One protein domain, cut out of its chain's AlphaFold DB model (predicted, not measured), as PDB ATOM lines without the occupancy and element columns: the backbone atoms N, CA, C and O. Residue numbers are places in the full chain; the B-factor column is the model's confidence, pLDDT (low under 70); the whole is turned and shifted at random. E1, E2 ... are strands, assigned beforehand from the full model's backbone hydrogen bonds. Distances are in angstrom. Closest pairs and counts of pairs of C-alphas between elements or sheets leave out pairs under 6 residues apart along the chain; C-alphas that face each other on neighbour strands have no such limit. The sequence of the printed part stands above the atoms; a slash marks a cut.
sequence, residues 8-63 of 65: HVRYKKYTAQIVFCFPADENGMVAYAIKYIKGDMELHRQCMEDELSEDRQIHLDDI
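AT A GLANCE: This is residues 8 to 63 of the 65 residues of an uncharacterized protein of Pseudobacteroides cellulosolvens ATCC 35603 = DSM 2933 (UniProt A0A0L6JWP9). One strongly twisted, curled sheet of five antiparallel strands, with no named helix on either face, makes the body, and the tail of residues 57 to 63 sticks out. The printed part has 56 residues, class all strand; E1 to E5 follow along the chain, in sheet order E4 E3 E2 E1 E5. E1 to E4 form a meander, each strand the antiparallel neighbour of the one before. The whole is loose, radius of gyration of the C-alphas 13.2 A, and flat, spanning 43 by 30 by 15 A.

IN THESE COORDINATES: E1, residues 8 to 11, begins at C-alpha 8 (158.113, 148.882, 134.170). E2, residues 14 to 21, 18.6 A, bends by 51 degrees at residue 17. E3 is residues 31 to 38, 21.2 A, and E4 residues 41 to 48, 21.9 A. E5, residues 52 to 54, ends at C-alpha 54 (156.988, 141.810, 131.918).

HOW THE PARTS SIT: Hairpin E1 and E2 has N 9 and O 16 at 2.8 A; hairpin E2 and E3, N 19 and O 33 at 2.8 A; hairpin E3 and E4, N 34 and O 45 at 2.8 A. Edge strand E5 is antiparallel to E1 at 136 degrees, N 10 and O 53 at 2.8 A. E1 and E4 are apart.

THE WHOLE: The C-alphas farthest apart, Glu 26 and Ile 63, are 42.9 A apart. The printed part has no cut and no long link. Residues 56 to 63 have pLDDT under 70.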
ATOM      1  N   HIS A   8     159.328 149.331 133.496       96.12
ATOM      2  CA  HIS A   8     158.113 148.882 134.170       96.12
ATOM      3  C   HIS A   8     157.969 147.361 134.078       96.12
ATOM      4  O   HIS A   8     158.155 146.753 133.022       96.12
ATOM      5  N   VAL A   9     157.655 146.755 135.214       95.75
ATOM      6  CA  VAL A   9     157.501 145.314 135.404       95.75
ATOM      7  C   VAL A   9     156.307 145.051 136.314       95.75
ATOM      8  O   VAL A   9     155.796 145.942 136.993       95.75
ATOM      9  N   ARG A  10     155.870 143.800 136.375       96.00
ATOM     10  CA  ARG A  10     154.841 143.339 137.302       96.00
ATOM     11  C   ARG A  10     155.491 142.613 138.469       96.00
ATOM     12  O   ARG A  10     156.132 141.583 138.274       96.00
ATOM     13  N   TYR A  11     155.272 143.130 139.676       95.31
ATOM     14  CA  TYR A  11     155.602 142.463 140.933       95.31
ATOM     15  C   TYR A  11     154.312 142.006 141.609       95.31
ATOM     16  O   TYR A  11     153.525 142.816 142.117       95.31
ATOM     17  N   LYS A  12     154.067 140.692 141.617       91.38
ATOM     18  CA  LYS A  12     152.785 140.110 142.049       91.38
ATOM     19  C   LYS A  12     151.619 140.739 141.267       91.38
ATOM     20  O   LYS A  12     151.498 140.534 140.066       91.38
ATOM     21  N   LYS A  13     150.762 141.515 141.940       90.31
ATOM     22  CA  LYS A  13     149.608 142.214 141.347       90.31
ATOM     23  C   LYS A  13     149.837 143.712 141.121       90.31
ATOM     24  O   LYS A  13     148.895 144.410 140.765       90.31
ATOM     25  N   TYR A  14     151.046 144.204 141.379       93.38
ATOM     26  CA  TYR A  14     151.388 145.618 141.286       93.38
ATOM     27  C   TYR A  14     152.239 145.871 140.047       93.38
ATOM     28  O   TYR A  14     153.173 145.117 139.770       93.38
ATOM     29  N   THR A  15     151.942 146.957 139.340       95.19
ATOM     30  CA  THR A  15     152.902 147.557 138.414       95.19
ATOM     31  C   THR A  15     153.995 148.223 139.243       95.19
ATOM     32  O   THR A  15     153.714 148.975 140.179       95.19
ATOM     33  N   ALA A  16     155.238 147.894 138.927       96.88
ATOM     34  CA  ALA A  16     156.432 148.354 139.608       96.88
ATOM     35  C   ALA A  16     157.440 148.887 138.588       96.88
ATOM     36  O   ALA A  16     157.387 148.545 137.410       96.88
ATOM     37  N   GLN A  17     158.382 149.702 139.047       97.62
ATOM     38  CA  GLN A  17     159.514 150.166 138.254       97.62
ATOM     39  C   GLN A  17     160.810 149.629 138.861       97.62
ATOM     40  O   GLN A  17     160.997 149.709 140.077       97.62
ATOM     41  N   ILE A  18     161.715 149.115 138.028       97.81
ATOM     42  CA  ILE A  18     163.066 148.750 138.466       97.81
ATOM     43  C   ILE A  18     163.822 150.024 138.857       97.81
ATOM     44  O   ILE A  18     163.914 150.969 138.077       97.81
ATOM     45  N   VAL A  19     164.391 150.047 140.055       97.81
ATOM     46  CA  VAL A  19     165.231 151.138 140.567       97.81
ATOM     47  C   VAL A  19     166.708 150.790 140.418       97.81
ATOM     48  O   VAL A  19     167.504 151.633 140.015       97.81
ATOM     49  N   PHE A  20     167.077 149.546 140.722       96.94
ATOM     50  CA  PHE A  20     168.462 149.089 140.690       96.94
ATOM     51  C   PHE A  20     168.537 147.597 140.359       96.94
ATOM     52  O   PHE A  20     167.657 146.831 140.757       96.94
ATOM     53  N   CYS A  21     169.599 147.188 139.667       96.25
ATOM     54  CA  CYS A  21     169.874 145.789 139.348       96.25
ATOM     55  C   CYS A  21     171.111 145.339 140.121       96.25
ATOM     56  O   CYS A  21     172.179 145.935 139.983       96.25
ATOM     57  N   PHE A  22     170.972 144.286 140.921       93.56
ATOM     58  CA  PHE A  22     172.107 143.677 141.595       93.56
ATOM     59  C   PHE A  22     172.742 142.635 140.664       93.56
ATOM     60  O   PHE A  22     172.016 141.919 139.969       93.56
ATOM     61  N   PRO A  23     174.082 142.542 140.618       87.44
ATOM     62  CA  PRO A  23     174.747 141.480 139.878       87.44
ATOM     63  C   PRO A  23     174.351 140.110 140.437       87.44
ATOM     64  O   PRO A  23     173.915 139.997 141.583       87.44
ATOM     65  N   ALA A  24     174.500 139.080 139.607       90.88
ATOM     66  CA  ALA A  24     174.215 137.715 140.017       90.88
ATOM     67  C   ALA A  24     175.103 137.295 141.201       90.88
ATOM     68  O   ALA A  24     176.291 137.631 141.225       90.88
ATOM     69  N   ASP A  25     174.529 136.572 142.161       87.19
ATOM     70  CA  ASP A  25     175.286 135.960 143.254       87.19
ATOM     71  C   ASP A  25     176.081 134.722 142.786       87.19
ATOM     72  O   ASP A  25     176.108 134.375 141.603       87.19
ATOM     73  N   GLU A  26     176.739 134.038 143.725       90.38
ATOM     74  CA  GLU A  26     177.514 132.814 143.466       90.38
ATOM     75  C   GLU A  26     176.694 131.669 142.843       90.38
ATOM     76  O   GLU A  26     177.260 130.791 142.193       90.38
ATOM     77  N   ASN A  27     175.365 131.707 142.983       89.44
ATOM     78  CA  ASN A  27     174.429 130.738 142.418       89.44
ATOM     79  C   ASN A  27     173.827 131.213 141.084       89.44
ATOM     80  O   ASN A  27     172.958 130.545 140.523       89.44
ATOM     81  N   GLY A  28     174.261 132.365 140.564       89.38
ATOM     82  CA  GLY A  28     173.722 132.959 139.344       89.38
ATOM     83  C   GLY A  28     172.387 133.686 139.543       89.38
ATOM     84  O   GLY A  28     171.771 134.094 138.556       89.38
ATOM     85  N   MET A  29     171.928 133.865 140.786       89.62
ATOM     86  CA  MET A  29     170.638 134.484 141.091       89.62
ATOM     87  C   MET A  29     170.745 136.004 141.017       89.62
ATOM     88  O   MET A  29     171.601 136.615 141.653       89.62
ATOM     89  N   VAL A  30     169.851 136.627 140.251       94.56
ATOM     90  CA  VAL A  30     169.811 138.080 140.058       94.56
ATOM     91  C   VAL A  30     168.698 138.680 140.913       94.56
ATOM     92  O   VAL A  30     167.543 138.259 140.824       94.56
ATOM     93  N   ALA A  31     169.037 139.706 141.691       95.69
ATOM     94  CA  ALA A  31     168.077 140.484 142.462       95.69
ATOM     95  C   ALA A  31     167.873 141.884 141.866       95.69
ATOM     96  O   ALA A  31     168.744 142.446 141.199       95.69
ATOM     97  N   TYR A  32     166.727 142.483 142.172       97.38
ATOM     98  CA  TYR A  32     166.344 143.823 141.745       97.38
ATOM     99  C   TYR A  32     165.795 144.611 142.926       97.38
ATOM    100  O   TYR A  32     165.079 144.061 143.761       97.38
ATOM    101  N   ALA A  33     166.086 145.909 142.980       98.06
ATOM    102  CA  ALA A  33     165.305 146.846 143.776       98.06
ATOM    103  C   ALA A  33     164.198 147.415 142.891       98.06
ATOM    104  O   ALA A  33     164.473 147.916 141.801       98.06
ATOM    105  N   ILE A  34     162.960 147.363 143.366       98.12
ATOM    106  CA  ILE A  34     161.787 147.906 142.688       98.12
ATOM    107  C   ILE A  34     161.094 148.944 143.561       98.12
ATOM    108  O   ILE A  34     161.172 148.885 144.790       98.12
ATOM    109  N   LYS A  35     160.343 149.839 142.922       98.12
ATOM    110  CA  LYS A  35     159.360 150.696 143.586       98.12
ATOM    111  C   LYS A  35     157.971 150.501 142.994       98.12
ATOM    112  O   LYS A  35     157.838 150.293 141.789       98.12
ATOM    113  N   TYR A  36     156.945 150.545 143.832       96.88
ATOM    114  CA  TYR A  36     155.547 150.406 143.419       96.88
ATOM    115  C   TYR A  36     154.611 151.135 144.384       96.88
ATOM    116  O   TYR A  36     154.958 151.386 145.538       96.88
ATOM    117  N   ILE A  37     153.403 151.446 143.913       96.06
ATOM    118  CA  ILE A  37     152.378 152.129 144.705       96.06
ATOM    119  C   ILE A  37     151.397 151.110 145.297       96.06
ATOM    120  O   ILE A  37     150.922 150.202 144.609       96.06
ATOM    121  N   LYS A  38     151.064 151.262 146.583       93.81
ATOM    122  CA  LYS A  38     150.012 150.498 147.267       93.81
ATOM    123  C   LYS A  38     149.114 151.456 148.054       93.81
ATOM    124  O   LYS A  38     149.479 151.883 149.146       93.81
ATOM    125  N   GLY A  39     147.926 151.743 147.519       92.38
ATOM    126  CA  GLY A  39     147.087 152.828 148.038       92.38
ATOM    127  C   GLY A  39     147.769 154.165 147.755       92.38
ATOM    128  O   GLY A  39     148.184 154.386 146.624       92.38
ATOM    129  N   ASP A  40     147.973 154.976 148.789       95.12
ATOM    130  CA  ASP A  40     148.646 156.281 148.679       95.12
ATOM    131  C   ASP A  40     150.139 156.230 149.051       95.12
ATOM    132  O   ASP A  40     150.794 157.260 149.196       95.12
ATOM    133  N   MET A  41     150.696 155.028 149.244       96.94
ATOM    134  CA  MET A  41     152.087 154.842 149.663       96.94
ATOM    135  C   MET A  41     152.961 154.349 148.510       96.94
ATOM    136  O   MET A  41     152.647 153.331 147.885       96.94
ATOM    137  N   GLU A  42     154.103 155.007 148.298       97.06
ATOM    138  CA  GLU A  42     155.211 154.452 147.517       97.06
ATOM    139  C   GLU A  42     156.046 153.522 148.402       97.06
ATOM    140  O   GLU A  42     156.479 153.890 149.494       97.06
ATOM    141  N   LEU A  43     156.259 152.296 147.932       97.25
ATOM    142  CA  LEU A  43     157.028 151.272 148.626       97.25
ATOM    143  C   LEU A  43     158.220 150.854 147.775       97.25
ATOM    144  O   LEU A  43     158.095 150.685 146.564       97.25
ATOM    145  N   HIS A  44     159.354 150.630 148.435       97.81
ATOM    146  CA  HIS A  44     160.583 150.123 147.830       97.81
ATOM    147  C   HIS A  44     160.860 148.722 148.364       97.81
ATOM    148  O   HIS A  44     160.690 148.462 149.558       97.81
ATOM    149  N   ARG A  45     161.258 147.798 147.490       96.44
ATOM    150  CA  ARG A  45     161.499 146.404 147.871       96.44
ATOM    151  C   ARG A  45     162.584 145.768 147.018       96.44
ATOM    152  O   ARG A  45     162.640 146.011 145.820       96.44
ATOM    153  N   GLN A  46     163.397 144.914 147.632       96.88
ATOM    154  CA  GLN A  46     164.253 143.978 146.910       96.88
ATOM    155  C   GLN A  46     163.483 142.686 146.611       96.88
ATOM    156  O   GLN A  46     162.784 142.165 147.486       96.88
ATOM    157  N   CYS A  47     163.607 142.181 145.391       95.25
ATOM    158  CA  CYS A  47     163.001 140.932 144.933       95.25
ATOM    159  C   CYS A  47     163.928 140.196 143.961       95.25
ATOM    160  O   CYS A  47     164.865 140.787 143.419       95.25
ATOM    161  N   MET A  48     163.659 138.917 143.737       95.56
ATOM    162  CA  MET A  48     164.396 138.087 142.781       95.56
ATOM    163  C   MET A  48     163.836 138.226 141.355       95.56
ATOM    164  O   MET A  48     162.717 138.707 141.159       95.56
ATOM    165  N   GLU A  49     164.623 137.839 140.345       94.38
ATOM    166  CA  GLU A  49     164.227 137.907 138.926       94.38
ATOM    167  C   GLU A  49     162.938 137.126 138.615       94.38
ATOM    168  O   GLU A  49     162.146 137.562 137.779       94.38
ATOM    169  N   ASP A  50     162.715 136.002 139.297       93.50
ATOM    170  CA  ASP A  50     161.564 135.108 139.122       93.50
ATOM    171  C   ASP A  50     160.263 135.639 139.753       93.50
ATOM    172  O   ASP A  50     159.168 135.258 139.338       93.50
ATOM    173  N   GLU A  51     160.355 136.576 140.699       95.50
ATOM    174  CA  GLU A  51     159.203 137.294 141.257       95.50
ATOM    175  C   GLU A  51     158.647 138.368 140.300       95.50
ATOM    176  O   GLU A  51     157.603 138.975 140.581       95.50
ATOM    177  N   LEU A  52     159.347 138.631 139.192       95.50
ATOM    178  CA  LEU A  52     159.041 139.688 138.238       95.50
ATOM    179  C   LEU A  52     158.582 139.126 136.896       95.50
ATOM    180  O   LEU A  52     159.162 138.200 136.330       95.50
ATOM    181  N   SER A  53     157.577 139.775 136.322       94.94
ATOM    182  CA  SER A  53     157.132 139.515 134.953       94.94
ATOM    183  C   SER A  53     157.112 140.801 134.138       94.94
ATOM    184  O   SER A  53     157.085 141.903 134.687       94.94
ATOM    185  N   GLU A  54     157.153 140.670 132.815       91.81
ATOM    186  CA  GLU A  54     156.988 141.810 131.918       91.81
ATOM    187  C   GLU A  54     155.624 142.457 132.151       91.81
ATOM    188  O   GLU A  54     154.600 141.768 132.230       91.81
ATOM    189  N   ASP A  55     155.604 143.784 132.243       80.81
ATOM    190  CA  ASP A  55     154.358 144.540 132.224       80.81
ATOM    191  C   ASP A  55     153.847 144.565 130.781       80.81
ATOM    192  O   ASP A  55     154.095 145.501 130.022       80.81
ATOM    193  N   ARG A  56     153.223 143.461 130.346       67.50
ATOM    194  CA  ARG A  56     152.606 143.388 129.021       67.50
ATOM    195  C   ARG A  56     151.447 144.378 128.987       67.50
ATOM    196  O   ARG A  56     150.337 144.058 129.410       67.50
ATOM    197  N   GLN A  57     151.698 145.564 128.439       56.06
ATOM    198  CA  GLN A  57     150.648 146.332 127.791       56.06
ATOM    199  C   GLN A  57     150.065 145.430 126.710       56.06
ATOM    200  O   GLN A  57     150.741 145.107 125.737       56.06
ATOM    201  N   ILE A  58     148.824 144.993 126.895       52.06
ATOM    202  CA  ILE A  58     148.057 144.411 125.801       52.06
ATOM    203  C   ILE A  58     147.950 145.523 124.756       52.06
ATOM    204  O   ILE A  58     147.250 146.512 124.975       52.06
ATOM    205  N   HIS A  59     148.701 145.419 123.661       51.47
ATOM    206  CA  HIS A  59     148.438 146.248 122.497       51.47
ATOM    207  C   HIS A  59     147.084 145.805 121.946       51.47
ATOM    208  O   HIS A  59     146.869 144.628 121.671       51.47
ATOM    209  N   LEU A  60     146.147 146.751 121.842       55.31
ATOM    210  CA  LEU A  60     144.793 146.518 121.327       55.31
ATOM    211  C   LEU A  60     144.798 145.849 119.937       55.31
ATOM    212  O   LEU A  60     143.835 145.169 119.591       55.31
ATOM    213  N   ASP A  61     145.898 145.972 119.193       57.03
ATOM    214  CA  ASP A  61     146.110 145.333 117.892       57.03
ATOM    215  C   ASP A  61     146.158 143.790 117.943       57.03
ATOM    216  O   ASP A  61     145.874 143.149 116.932       57.03
ATOM    217  N   ASP A  62     146.443 143.175 119.099       53.47
ATOM    218  CA  ASP A  62     146.427 141.708 119.260       53.47
ATOM    219  C   ASP A  62     145.014 141.139 119.504       53.47
ATOM    220  O   ASP A  62     144.813 139.929 119.413       53.47
ATOM    221  N   ILE A  63     144.021 141.986 119.805       58.84
ATOM    222  CA  ILE A  63     142.630 141.564 120.069       58.84
ATOM    223  C   ILE A  63     141.781 141.564 118.783       58.84
ATOM    224  O   ILE A  63     140.744 140.909 118.728       58.84
TER     225      ILE A  63